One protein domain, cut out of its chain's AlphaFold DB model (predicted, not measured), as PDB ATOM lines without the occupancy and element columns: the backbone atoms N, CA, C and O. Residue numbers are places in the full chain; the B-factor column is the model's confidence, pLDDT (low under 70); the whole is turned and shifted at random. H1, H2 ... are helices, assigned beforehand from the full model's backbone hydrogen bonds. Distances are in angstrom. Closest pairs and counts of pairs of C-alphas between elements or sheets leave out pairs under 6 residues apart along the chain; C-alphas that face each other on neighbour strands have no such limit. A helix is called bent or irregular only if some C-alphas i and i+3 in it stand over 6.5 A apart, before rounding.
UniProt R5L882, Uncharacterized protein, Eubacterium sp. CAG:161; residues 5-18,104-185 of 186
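This is residues 5 to 18 and 104 to 185 of the 186 residues of an uncharacterized protein of Eubacterium sp. CAG:161 (UniProt R5L882). Two long helices, H2 and H6, run slanted past each other in opposite directions, and the short helical hairpin of H3 and H4 sits alongside them, H4 packing on the first half of H6 and H3 lying nearest to the middle of the whole. H1 lies off to one side beside H3, detached from the other helices, and the very short H5 sits at a far corner near H3 and the beginning of H6. The printed part has 96 residues with six named helices, in the order H1 to H6, and no named strand; its class is all helix. It is compact, with a radius of gyration of the C-alphas of 13.7 A, and spans 41 by 36 by 21 A.

H1 covers residues 5 to 12, 10.4 A long, with C-alpha 5 at (282.030, 214.101, 271.524). After the cut, H2 covers residues 104 to 121, 26.7 A, with C-alpha 104 at (314.212, 217.547, 263.223). H3 is residues 129 to 139, 15.3 A; H4 is residues 144 to 150, 10.1 A; H5 is residues 156 to 159, 5.3 A. H6 is residues 165 to 183, 26.7 A, ending with C-alpha 183 at (319.828, 214.899, 279.725). H4 is irregular, C-alphas 145 and 148 being 7.5 A apart; H2 is irregular too, but only just, with C-alphas 105 and 108 6.9 A apart.

H1 and H3 are close but not clearly touching, the closest C-alphas being those of Ile 6 and Val 132, 7.7 A apart. H2 touches H6 at a steep tilt of 43 degrees, opposite ways; their closest C-alphas are those of Asn 117 and Leu 174, 6.6 A apart. H2 and H3 are close but not clearly touching, the closest C-alphas being those of Met 116 and Ile 133, 7.9 A apart. H3 and H4 form a hairpin and touch at a shallow tilt of 25 degrees, with the C-alphas of Glu 134 and Val 150 closest at 6.6 A. H4 touches residues 166 to 173 of H6 alone, at a shallow tilt of 24 degrees, with the C-alphas of Val 149 and Asn 169 closest at 5.0 A. H5 is close to H6 but not clearly touching, the C-alphas of Leu 159 and Phe 166 closest at 7.9 A. H1 and H6 are apart. In H1, H3 and H6 every O i to N i+4 pair is within hydrogen-bond range; in H2 12 of 14 are, in H4 1 of 3, beside 3 of 4 O i to N i+3 pairs, and H5 is too short for an i+4 pair.

The C-alphas of Asn 157 and Lys 185 are the two farthest apart, at 41.5 A. Residues 19 to 103 are not printed, and C-alphas 18 and 104 are 18.7 A apart across this cut. Of the links that are printed whole, H2 to H3 is short and the others are tight. The mean pLDDT of the printed part is 87.0; residues 156 to 157, 162 to 163 and 183 to 185 are under 70.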
ATOM      1  N   ILE A   5     281.188 212.909 271.731       76.12
ATOM      2  CA  ILE A   5     282.030 214.101 271.524       76.12
ATOM      3  C   ILE A   5     283.398 213.747 270.919       76.12
ATOM      4  O   ILE A   5     283.874 214.450 270.038       76.12
ATOM      5  N   ILE A   6     284.049 212.675 271.384       75.81
ATOM      6  CA  ILE A   6     285.345 212.249 270.828       75.81
ATOM      7  C   ILE A   6     285.146 211.747 269.397       75.81
ATOM      8  O   ILE A   6     285.905 212.126 268.512       75.81
ATOM      9  N   ASP A   7     284.107 210.941 269.171       77.38
ATOM     10  CA  ASP A   7     283.779 210.432 267.840       77.38
ATOM     11  C   ASP A   7     283.460 211.592 266.873       77.38
ATOM     12  O   ASP A   7     283.918 211.590 265.734       77.38
ATOM     13  N   GLU A   8     282.734 212.619 267.331       80.00
ATOM     14  CA  GLU A   8     282.446 213.833 266.557       80.00
ATOM     15  C   GLU A   8     283.714 214.639 266.238       80.00
ATOM     16  O   GLU A   8     283.884 215.070 265.097       80.00
ATOM     17  N   LEU A   9     284.622 214.814 267.206       80.12
ATOM     18  CA  LEU A   9     285.900 215.501 266.990       80.12
ATOM     19  C   LEU A   9     286.762 214.777 265.953       80.12
ATOM     20  O   LEU A   9     287.249 215.416 265.025       80.12
ATOM     21  N   ILE A  10     286.877 213.450 266.050       78.56
ATOM     22  CA  ILE A  10     287.646 212.643 265.092       78.56
ATOM     23  C   ILE A  10     287.048 212.754 263.685       78.56
ATOM     24  O   ILE A  10     287.780 212.938 262.716       78.56
ATOM     25  N   VAL A  11     285.720 212.662 263.557       78.94
ATOM     26  CA  VAL A  11     285.031 212.746 262.256       78.94
ATOM     27  C   VAL A  11     285.163 214.134 261.627       78.94
ATOM     28  O   VAL A  11     285.280 214.237 260.406       78.94
ATOM     29  N   ASN A  12     285.144 215.188 262.441       80.06
ATOM     30  CA  ASN A  12     285.226 216.570 261.975       80.06
ATOM     31  C   ASN A  12     286.664 217.102 261.896       80.06
ATOM     32  O   ASN A  12     286.852 218.239 261.456       80.06
ATOM     33  N   SER A  13     287.665 216.320 262.312       79.44
ATOM     34  CA  SER A  13     289.053 216.766 262.294       79.44
ATOM     35  C   SER A  13     289.514 217.063 260.870       79.44
ATOM     36  O   SER A  13     289.389 216.247 259.954       79.44
ATOM     37  N   THR A  14     290.100 218.243 260.697       79.25
ATOM     38  CA  THR A  14     290.750 218.660 259.452       79.25
ATOM     39  C   THR A  14     292.226 218.263 259.401       79.25
ATOM     40  O   THR A  14     292.841 218.395 258.343       79.25
ATOM     41  N   CYS A  15     292.794 217.767 260.508       83.38
ATOM     42  CA  CYS A  15     294.191 217.357 260.619       83.38
ATOM     43  C   CYS A  15     294.283 215.898 261.113       83.38
ATOM     44  O   CYS A  15     294.004 215.627 262.285       83.38
ATOM     45  N   PRO A  16     294.681 214.935 260.258       81.31
ATOM     46  CA  PRO A  16     294.699 213.514 260.617       81.31
ATOM     47  C   PRO A  16     295.779 213.155 261.647       81.31
ATOM     48  O   PRO A  16     295.798 212.035 262.137       81.31
ATOM     49  N   THR A  17     296.700 214.072 261.942       90.69
ATOM     50  CA  THR A  17     297.758 213.910 262.948       90.69
ATOM     51  C   THR A  17     297.469 214.682 264.239       90.69
ATOM     52  O   THR A  17     298.338 214.756 265.109       90.69
ATOM     53  N   ASN A  18     296.263 215.243 264.369       94.25
ATOM     54  CA  ASN A  18     295.705 215.841 265.582       94.25
ATOM     55  C   ASN A  18     294.173 215.711 265.552       94.25
ATOM     56  O   ASN A  18     293.429 216.688 265.431       94.25
ATOM     57  N   ARG A 104     315.441 217.871 263.964       94.94
ATOM     58  CA  ARG A 104     314.212 217.547 263.223       94.94
ATOM     59  C   ARG A 104     313.665 216.166 263.574       94.94
ATOM     60  O   ARG A 104     312.452 215.984 263.622       94.94
ATOM     61  N   GLN A 105     314.537 215.191 263.826       93.06
ATOM     62  CA  GLN A 105     314.132 213.843 264.240       93.06
ATOM     63  C   GLN A 105     313.551 213.820 265.660       93.06
ATOM     64  O   GLN A 105     312.670 213.011 265.947       93.06
ATOM     65  N   GLU A 106     314.015 214.706 266.539       94.19
ATOM     66  CA  GLU A 106     313.544 214.805 267.923       94.19
ATOM     67  C   GLU A 106     312.240 215.599 268.085       94.19
ATOM     68  O   GLU A 106     311.553 215.426 269.097       94.19
ATOM     69  N   ALA A 107     311.865 216.425 267.102       96.50
ATOM     70  CA  ALA A 107     310.705 217.316 267.181       96.50
ATOM     71  C   ALA A 107     309.412 216.599 267.570       96.50
ATOM     72  O   ALA A 107     308.739 216.974 268.534       96.50
ATOM     73  N   LYS A 108     309.120 215.487 266.893       96.38
ATOM     74  CA  LYS A 108     307.949 214.657 267.184       96.38
ATOM     75  C   LYS A 108     307.913 214.172 268.636       96.38
ATOM     76  O   LYS A 108     306.870 214.249 269.279       96.38
ATOM     77  N   ASP A 109     309.044 213.702 269.165       95.44
ATOM     78  CA  ASP A 109     309.152 213.197 270.541       95.44
ATOM     79  C   ASP A 109     308.929 214.316 271.574       95.44
ATOM     80  O   ASP A 109     308.267 214.102 272.596       95.44
ATOM     81  N   LYS A 110     309.466 215.517 271.321       96.56
ATOM     82  CA  LYS A 110     309.303 216.674 272.214       96.56
ATOM     83  C   LYS A 110     307.863 217.176 272.236       96.56
ATOM     84  O   LYS A 110     307.327 217.418 273.320       96.56
ATOM     85  N   ILE A 111     307.240 217.305 271.065       97.94
ATOM     86  CA  ILE A 111     305.851 217.762 270.955       97.94
ATOM     87  C   ILE A 111     304.895 216.722 271.538       97.94
ATOM     88  O   ILE A 111     304.031 217.087 272.334       97.94
ATOM     89  N   LEU A 112     305.123 215.427 271.290       97.81
ATOM     90  CA  LEU A 112     304.369 214.359 271.949       97.81
ATOM     91  C   LEU A 112     304.453 214.470 273.473       97.81
ATOM     92  O   LEU A 112     303.437 214.389 274.164       97.81
ATOM     93  N   TYR A 113     305.655 214.668 274.018       97.62
ATOM     94  CA  TYR A 113     305.821 214.831 275.459       97.62
ATOM     95  C   TYR A 113     305.051 216.046 275.995       97.62
ATOM     96  O   TYR A 113     304.389 215.926 277.029       97.62
ATOM     97  N   ALA A 114     305.099 217.191 275.305       97.94
ATOM     98  CA  ALA A 114     304.368 218.392 275.702       97.94
ATOM     99  C   ALA A 114     302.844 218.168 275.691       97.94
ATOM    100  O   ALA A 114     302.181 218.484 276.680       97.94
ATOM    101  N   VAL A 115     302.307 217.546 274.635       98.06
ATOM    102  CA  VAL A 115     300.884 217.179 274.509       98.06
ATOM    103  C   VAL A 115     300.468 216.215 275.619       98.06
ATOM    104  O   VAL A 115     299.525 216.482 276.364       98.06
ATOM    105  N   MET A 116     301.212 215.124 275.808       97.88
ATOM    106  CA  MET A 116     300.939 214.130 276.849       97.88
ATOM    107  C   MET A 116     300.998 214.725 278.256       97.88
ATOM    108  O   MET A 116     300.273 214.284 279.146       97.88
ATOM    109  N   ASN A 117     301.877 215.702 278.486       98.00
ATOM    110  CA  ASN A 117     301.966 216.392 279.764       98.00
ATOM    111  C   ASN A 117     300.762 217.324 279.975       98.00
ATOM    112  O   ASN A 117     300.121 217.248 281.022       98.00
ATOM    113  N   TYR A 118     300.398 218.109 278.958       97.38
ATOM    114  CA  TYR A 118     299.235 218.997 278.987       97.38
ATOM    115  C   TYR A 118     297.935 218.237 279.266       97.38
ATOM    116  O   TYR A 118     297.153 218.608 280.145       97.38
ATOM    117  N   LEU A 119     297.727 217.116 278.575       96.50
ATOM    118  CA  LEU A 119     296.569 216.253 278.790       96.50
ATOM    119  C   LEU A 119     296.548 215.657 280.202       96.50
ATOM    120  O   LEU A 119     295.475 215.492 280.774       96.50
ATOM    121  N   TYR A 120     297.705 215.366 280.803       95.88
ATOM    122  CA  TYR A 120     297.770 214.799 282.152       95.88
ATOM    123  C   TYR A 120     297.360 215.805 283.230       95.88
ATOM    124  O   TYR A 120     296.681 215.439 284.198       95.88
ATOM    125  N   GLU A 121     297.759 217.067 283.079       95.56
ATOM    126  CA  GLU A 121     297.361 218.151 283.985       95.56
ATOM    127  C   GLU A 121     295.857 218.446 283.876       95.56
ATOM    128  O   GLU A 121     295.197 218.710 284.885       95.56
ATOM    129  N   ASN A 122     295.295 218.275 282.678       93.69
ATOM    130  CA  ASN A 122     293.897 218.564 282.358       93.69
ATOM    131  C   ASN A 122     292.989 217.324 282.296       93.69
ATOM    132  O   ASN A 122     291.816 217.435 281.951       93.69
ATOM    133  N   LYS A 123     293.486 216.137 282.669       89.75
ATOM    134  CA  LYS A 123     292.789 214.850 282.461       89.75
ATOM    135  C   LYS A 123     291.381 214.772 283.055       89.75
ATOM    136  O   LYS A 123     290.542 214.048 282.545       89.75
ATOM    137  N   GLN A 124     291.124 215.539 284.111       87.62
ATOM    138  CA  GLN A 124     289.826 215.628 284.786       87.62
ATOM    139  C   GLN A 124     288.721 216.281 283.929       87.62
ATOM    140  O   GLN A 124     287.551 216.175 284.279       87.62
ATOM    141  N   ILE A 125     289.074 216.942 282.822       86.81
ATOM    142  CA  ILE A 125     288.116 217.525 281.870       86.81
ATOM    143  C   ILE A 125     287.491 216.436 280.985       86.81
ATOM    144  O   ILE A 125     286.368 216.596 280.508       86.81
ATOM    145  N   PHE A 126     288.188 215.319 280.772       82.88
ATOM    146  CA  PHE A 126     287.729 214.264 279.874       82.88
ATOM    147  C   PHE A 126     286.936 213.203 280.631       82.88
ATOM    148  O   PHE A 126     287.388 212.666 281.640       82.88
ATOM    149  N   GLU A 127     285.785 212.820 280.081       81.06
ATOM    150  CA  GLU A 127     284.981 211.719 280.623       81.06
ATOM    151  C   GLU A 127     285.710 210.365 280.539       81.06
ATOM    152  O   GLU A 127     285.511 209.490 281.382       81.06
ATOM    153  N   ASN A 128     286.561 210.186 279.521       85.44
ATOM    154  CA  ASN A 128     287.408 209.006 279.371       85.44
ATOM    155  C   ASN A 128     288.806 209.401 278.859       85.44
ATOM    156  O   ASN A 128     289.031 209.431 277.645       85.44
ATOM    157  N   PRO A 129     289.761 209.681 279.764       90.12
ATOM    158  CA  PRO A 129     291.132 210.013 279.384       90.12
ATOM    159  C   PRO A 129     291.855 208.891 278.630       90.12
ATOM    160  O   PRO A 129     292.775 209.179 277.875       90.12
ATOM    161  N   ALA A 130     291.460 207.626 278.806       89.81
ATOM    162  CA  ALA A 130     292.111 206.519 278.111       89.81
ATOM    163  C   ALA A 130     291.858 206.578 276.599       89.81
ATOM    164  O   ALA A 130     292.810 206.480 275.832       89.81
ATOM    165  N   THR A 131     290.619 206.854 276.180       89.12
ATOM    166  CA  THR A 131     290.282 207.037 274.757       89.12
ATOM    167  C   THR A 131     291.007 208.235 274.148       89.12
ATOM    168  O   THR A 131     291.507 208.145 273.035       89.12
ATOM    169  N   VAL A 132     291.140 209.343 274.885       92.31
ATOM    170  CA  VAL A 132     291.924 210.502 274.418       92.31
ATOM    171  C   VAL A 132     293.376 210.099 274.130       92.31
ATOM    172  O   VAL A 132     293.931 210.468 273.100       92.31
ATOM    173  N   ILE A 133     293.983 209.302 275.013       94.81
ATOM    174  CA  ILE A 133     295.374 208.858 274.862       94.81
ATOM    175  C   ILE A 133     295.546 207.811 273.757       94.81
ATOM    176  O   ILE A 133     296.595 207.793 273.118       94.81
ATOM    177  N   GLU A 134     294.542 206.973 273.489       92.88
ATOM    178  CA  GLU A 134     294.538 206.087 272.316       92.88
ATOM    179  C   GLU A 134     294.573 206.877 271.006       92.88
ATOM    180  O   GLU A 134     295.356 206.541 270.122       92.88
ATOM    181  N   VAL A 135     293.774 207.941 270.898       93.62
ATOM    182  CA  VAL A 135     293.742 208.780 269.692       93.62
ATOM    183  C   VAL A 135     295.076 209.496 269.503       93.62
ATOM    184  O   VAL A 135     295.658 209.422 268.430       93.62
ATOM    185  N   VAL A 136     295.646 210.075 270.568       96.38
ATOM    186  CA  VAL A 136     296.992 210.678 270.515       96.38
ATOM    187  C   VAL A 136     298.057 209.646 270.125       96.38
ATOM    188  O   VAL A 136     298.996 209.952 269.396       96.38
ATOM    189  N   TYR A 137     297.941 208.406 270.597       95.81
ATOM    190  CA  TYR A 137     298.868 207.341 270.219       95.81
ATOM    191  C   TYR A 137     298.822 207.036 268.714       95.81
ATOM    192  O   TYR A 137     299.881 206.823 268.118       95.81
ATOM    193  N   ASP A 138     297.635 207.049 268.106       95.12
ATOM    194  CA  ASP A 138     297.435 206.881 266.661       95.12
ATOM    195  C   ASP A 138     297.913 208.108 265.865       95.12
ATOM    196  O   ASP A 138     298.725 207.968 264.952       95.12
ATOM    197  N   ASP A 139     297.538 209.318 266.294       96.38
ATOM    198  CA  ASP A 139     297.936 210.600 265.689       96.38
ATOM    199  C   ASP A 139     299.468 210.747 265.591       96.38
ATOM    200  O   ASP A 139     300.018 211.233 264.599       96.38
ATOM    201  N   PHE A 140     300.191 210.264 266.606       96.56
ATOM    202  CA  PHE A 140     301.654 210.224 266.621       96.56
ATOM    203  C   PHE A 140     302.240 208.941 266.002       96.56
ATOM    204  O   PHE A 140     303.442 208.693 266.122       96.56
ATOM    205  N   GLY A 141     301.462 208.127 265.295       95.81
ATOM    206  CA  GLY A 141     301.936 206.962 264.543       95.81
ATOM    207  C   GLY A 141     302.505 205.849 265.421       95.81
ATOM    208  O   GLY A 141     303.571 205.309 265.120       95.81
ATOM    209  N   PHE A 142     301.813 205.527 266.511       94.56
ATOM    210  CA  PHE A 142     302.106 204.407 267.406       94.56
ATOM    211  C   PHE A 142     303.528 204.418 268.011       94.56
ATOM    212  O   PHE A 142     304.262 203.426 267.908       94.56
ATOM    213  N   PRO A 143     303.966 205.518 268.653       95.25
ATOM    214  CA  PRO A 143     305.327 205.644 269.163       95.25
ATOM    215  C   PRO A 143     305.643 204.598 270.242       95.25
ATOM    216  O   PRO A 143     304.941 204.479 271.247       95.25
ATOM    217  N   GLU A 144     306.771 203.896 270.093       93.62
ATOM    218  CA  GLU A 144     307.219 202.849 271.031       93.62
ATOM    219  C   GLU A 144     307.221 203.321 272.493       93.62
ATOM    220  O   GLU A 144     306.874 202.577 273.411       93.62
ATOM    221  N   SER A 145     307.581 204.587 272.703       93.12
ATOM    222  CA  SER A 145     307.669 205.215 274.018       93.12
ATOM    223  C   SER A 145     306.339 205.208 274.783       93.12
ATOM    224  O   SER A 145     306.358 205.164 276.011       93.12
ATOM    225  N   MET A 146     305.196 205.185 274.089       94.31
ATOM    226  CA  MET A 146     303.861 205.148 274.693       94.31
ATOM    227  C   MET A 146     303.322 203.738 274.926       94.31
ATOM    228  O   MET A 146     302.313 203.604 275.620       94.31
ATOM    229  N   LYS A 147     303.971 202.680 274.416       92.06
ATOM    230  CA  LYS A 147     303.413 201.316 274.456       92.06
ATOM    231  C   LYS A 147     302.966 200.871 275.838       92.06
ATOM    232  O   LYS A 147     301.924 200.247 275.956       92.06
ATOM    233  N   LYS A 148     303.718 201.207 276.887       90.75
ATOM    234  CA  LYS A 148     303.362 200.847 278.269       90.75
ATOM    235  C   LYS A 148     302.093 201.557 278.760       90.75
ATOM    236  O   LYS A 148     301.359 201.002 279.573       90.75
ATOM    237  N   VAL A 149     301.833 202.776 278.288       92.81
ATOM    238  CA  VAL A 149     300.622 203.537 278.631       92.81
ATOM    239  C   VAL A 149     299.408 202.887 277.973       92.81
ATOM    240  O   VAL A 149     298.442 202.567 278.655       92.81
ATOM    241  N   VAL A 150     299.498 202.612 276.670       90.38
ATOM    242  CA  VAL A 150     298.387 202.066 275.875       90.38
ATOM    243  C   VAL A 150     298.225 200.551 275.990       90.38
ATOM    244  O   VAL A 150     297.157 200.035 275.716       90.38
ATOM    245  N   SER A 151     299.227 199.795 276.448       83.88
ATOM    246  CA  SER A 151     299.064 198.349 276.679       83.88
ATOM    247  C   SER A 151     298.098 198.038 277.823       83.88
ATOM    248  O   SER A 151     297.734 196.883 278.030       83.88
ATOM    249  N   TYR A 152     297.725 199.054 278.600       77.00
ATOM    250  CA  TYR A 152     296.737 198.965 279.656       77.00
ATOM    251  C   TYR A 152     295.722 200.101 279.502       77.00
ATOM    252  O   TYR A 152     295.793 201.107 280.205       77.00
ATOM    253  N   ILE A 153     294.783 199.936 278.570       76.81
ATOM    254  CA  ILE A 153     293.582 200.772 278.480       76.81
ATOM    255  C   ILE A 153     292.527 200.182 279.427       76.81
ATOM    256  O   ILE A 153     292.021 199.086 279.172       76.81
ATOM    257  N   PRO A 154     292.215 200.857 280.544       75.81
ATOM    258  CA  PRO A 154     291.218 200.390 281.490       75.81
ATOM    259  C   PRO A 154     289.811 200.624 280.936       75.81
ATOM    260  O   PRO A 154     289.555 201.572 280.191       75.81
ATOM    261  N   SER A 155     288.854 199.804 281.366       72.38
ATOM    262  CA  SER A 155     287.440 200.148 281.194       72.38
ATOM    263  C   SER A 155     287.081 201.391 282.023       72.38
ATOM    264  O   SER A 155     287.748 201.710 283.007       72.38
ATOM    265  N   LYS A 156     285.980 202.081 281.683       69.06
ATOM    266  CA  LYS A 156     285.551 203.288 282.414       69.06
ATOM    267  C   LYS A 156     285.442 203.060 283.932       69.06
ATOM    268  O   LYS A 156     285.929 203.865 284.708       69.06
ATOM    269  N   ASN A 157     284.908 201.914 284.353       67.94
ATOM    270  CA  ASN A 157     284.761 201.566 285.773       67.94
ATOM    271  C   ASN A 157     286.103 201.299 286.486       67.94
ATOM    272  O   ASN A 157     286.166 201.257 287.713       67.94
ATOM    273  N   GLU A 158     287.171 201.039 285.735       70.62
ATOM    274  CA  GLU A 158     288.522 200.848 286.264       70.62
ATOM    275  C   GLU A 158     289.301 202.163 286.341       70.62
ATOM    276  O   GLU A 158     290.268 202.231 287.101       70.62
ATOM    277  N   LEU A 159     288.859 203.207 285.623       72.69
ATOM    278  CA  LEU A 159     289.458 204.539 285.700       72.69
ATOM    279  C   LEU A 159     289.319 205.170 287.088       72.69
ATOM    280  O   LEU A 159     290.265 205.811 287.546       72.69
ATOM    281  N   ASP A 160     288.191 204.917 287.753       70.88
ATOM    282  CA  ASP A 160     287.813 205.508 289.044       70.88
ATOM    283  C   ASP A 160     288.459 204.819 290.261       70.88
ATOM    284  O   ASP A 160     288.259 205.234 291.404       70.88
ATOM    285  N   LYS A 161     289.226 203.742 290.051       73.50
ATOM    286  CA  LYS A 161     289.885 203.014 291.144       73.50
ATOM    287  C   LYS A 161     291.115 203.773 291.644       73.50
ATOM    288  O   LYS A 161     291.957 204.208 290.855       73.50
ATOM    289  N   GLU A 162     291.279 203.841 292.967       61.72
ATOM    290  CA  GLU A 162     292.559 204.226 293.576       61.72
ATOM    291  C   GLU A 162     293.685 203.317 293.040       61.72
ATOM    292  O   GLU A 162     293.510 202.104 292.915       61.72
ATOM    293  N   ASN A 163     294.847 203.898 292.718       65.81
ATOM    294  CA  ASN A 163     296.000 203.209 292.109       65.81
ATOM    295  C   ASN A 163     295.751 202.594 290.719       65.81
ATOM    296  O   ASN A 163     296.256 201.515 290.403       65.81
ATOM    297  N   ASN A 164     295.027 203.299 289.855       82.19
ATOM    298  CA  ASN A 164     294.876 202.903 288.462       82.19
ATOM    299  C   ASN A 164     296.230 202.846 287.715       82.19
ATOM    300  O   ASN A 164     296.929 203.853 287.548       82.19
ATOM    301  N   LEU A 165     296.564 201.653 287.213       87.31
ATOM    302  CA  LEU A 165     297.800 201.363 286.489       87.31
ATOM    303  C   LEU A 165     297.976 202.223 285.224       87.31
ATOM    304  O   LEU A 165     299.106 202.567 284.898       87.31
ATOM    305  N   PHE A 166     296.895 202.644 284.561       91.00
ATOM    306  CA  PHE A 166     296.959 203.558 283.415       91.00
ATOM    307  C   PHE A 166     297.573 204.906 283.799       91.00
ATOM    308  O   PHE A 166     298.551 205.342 283.190       91.00
ATOM    309  N   TYR A 167     297.063 205.540 284.860       91.31
ATOM    310  CA  TYR A 167     297.600 206.817 285.333       91.31
ATOM    311  C   TYR A 167     299.023 206.680 285.874       91.31
ATOM    312  O   TYR A 167     299.827 207.599 285.702       91.31
ATOM    313  N   ASN A 168     299.359 205.533 286.472       92.12
ATOM    314  CA  ASN A 168     300.727 205.232 286.889       92.12
ATOM    315  C   ASN A 168     301.665 205.113 285.681       92.12
ATOM    316  O   ASN A 168     302.720 205.744 285.673       92.12
ATOM    317  N   ASN A 169     301.269 204.378 284.638       94.44
ATOM    318  CA  ASN A 169     302.056 204.227 283.413       94.44
ATOM    319  C   ASN A 169     302.219 205.561 282.677       94.44
ATOM    320  O   ASN A 169     303.313 205.866 282.208       94.44
ATOM    321  N   TRP A 170     301.163 206.378 282.608       95.38
ATOM    322  CA  TRP A 170     301.223 207.715 282.017       95.38
ATOM    323  C   TRP A 170     302.166 208.634 282.809       95.38
ATOM    324  O   TRP A 170     303.065 209.245 282.234       95.38
ATOM    325  N   SER A 171     302.045 208.675 284.137       95.62
ATOM    326  CA  SER A 171     302.961 209.442 284.994       95.62
ATOM    327  C   SER A 171     304.417 208.983 284.841       95.62
ATOM    328  O   SER A 171     305.332 209.797 284.701       95.62
ATOM    329  N   GLU A 172     304.645 207.669 284.785       95.62
ATOM    330  CA  GLU A 172     305.972 207.095 284.574       95.62
ATOM    331  C   GLU A 172     306.550 207.475 283.206       95.62
ATOM    332  O   GLU A 172     307.712 207.880 283.134       95.62
ATOM    333  N   TYR A 173     305.743 207.420 282.141       96.44
ATOM    334  CA  TYR A 173     306.121 207.905 280.815       96.44
ATOM    335  C   TYR A 173     306.593 209.363 280.875       96.44
ATOM    336  O   TYR A 173     307.698 209.670 280.422       96.44
ATOM    337  N   LEU A 174     305.819 210.254 281.509       96.81
ATOM    338  CA  LEU A 174     306.178 211.672 281.629       96.81
ATOM    339  C   LEU A 174     307.496 211.866 282.388       96.81
ATOM    340  O   LEU A 174     308.329 212.686 281.993       96.81
ATOM    341  N   LEU A 175     307.723 211.098 283.456       95.56
ATOM    342  CA  LEU A 175     308.977 211.133 284.211       95.56
ATOM    343  C   LEU A 175     310.170 210.644 283.382       95.56
ATOM    344  O   LEU A 175     311.262 211.211 283.488       95.56
ATOM    345  N   GLN A 176     309.992 209.596 282.576       94.75
ATOM    346  CA  GLN A 176     311.035 209.066 281.699       94.75
ATOM    347  C   GLN A 176     311.388 210.059 280.585       94.75
ATOM    348  O   GLN A 176     312.571 210.366 280.412       94.75
ATOM    349  N   GLN A 177     310.388 210.625 279.900       94.38
ATOM    350  CA  GLN A 177     310.609 211.619 278.844       94.38
ATOM    351  C   GLN A 177     311.269 212.882 279.388       94.38
ATOM    352  O   GLN A 177     312.280 213.328 278.846       94.38
ATOM    353  N   ARG A 178     310.810 213.394 280.538       92.62
ATOM    354  CA  ARG A 178     311.458 214.534 281.200       92.62
ATOM    355  C   ARG A 178     312.939 214.266 281.465       92.62
ATOM    356  O   ARG A 178     313.776 215.125 281.214       92.62
ATOM    357  N   LYS A 179     313.290 213.075 281.964       90.06
ATOM    358  CA  LYS A 179     314.693 212.701 282.213       90.06
ATOM    359  C   LYS A 179     315.505 212.595 280.921       90.06
ATOM    360  O   LYS A 179     316.659 213.012 280.929       90.06
ATOM    361  N   LYS A 180     314.930 212.044 279.845       88.50
ATOM    362  CA  LYS A 180     315.568 211.956 278.520       88.50
ATOM    363  C   LYS A 180     315.875 213.359 277.991       88.50
ATOM    364  O   LYS A 180     317.031 213.664 277.722       88.50
ATOM    365  N   LEU A 181     314.871 214.231 277.964       82.00
ATOM    366  CA  LEU A 181     314.963 215.566 277.368       82.00
ATOM    367  C   LEU A 181     315.780 216.552 278.220       82.00
ATOM    368  O   LEU A 181     316.461 217.416 277.683       82.00
ATOM    369  N   VAL A 182     315.822 216.385 279.548       70.50
ATOM    370  CA  VAL A 182     316.744 217.146 280.416       70.50
ATOM    371  C   VAL A 182     318.201 216.688 280.258       70.50
ATOM    372  O   VAL A 182     319.109 217.489 280.458       70.50
ATOM    373  N   ARG A 183     318.458 215.419 279.912       55.38
ATOM    374  CA  ARG A 183     319.828 214.899 279.725       55.38
ATOM    375  C   ARG A 183     320.476 215.327 278.411       55.38
ATOM    376  O   ARG A 183     321.701 215.342 278.367       55.38
ATOM    377  N   LEU A 184     319.689 215.718 277.410       52.09
ATOM    378  CA  LEU A 184     320.180 216.311 276.159       52.09
ATOM    379  C   LEU A 184     320.773 217.726 276.358       52.09
ATOM    380  O   LEU A 184     321.343 218.283 275.434       52.09
ATOM    381  N   LYS A 185     320.709 218.294 277.576       46.31
ATOM    382  CA  LYS A 185     321.303 219.592 277.957       46.31
ATOM    383  C   LYS A 185     322.841 219.582 278.119       46.31
ATOM    384  O   LYS A 185     323.352 220.331 278.953       46.31
TER     385      LYS A 185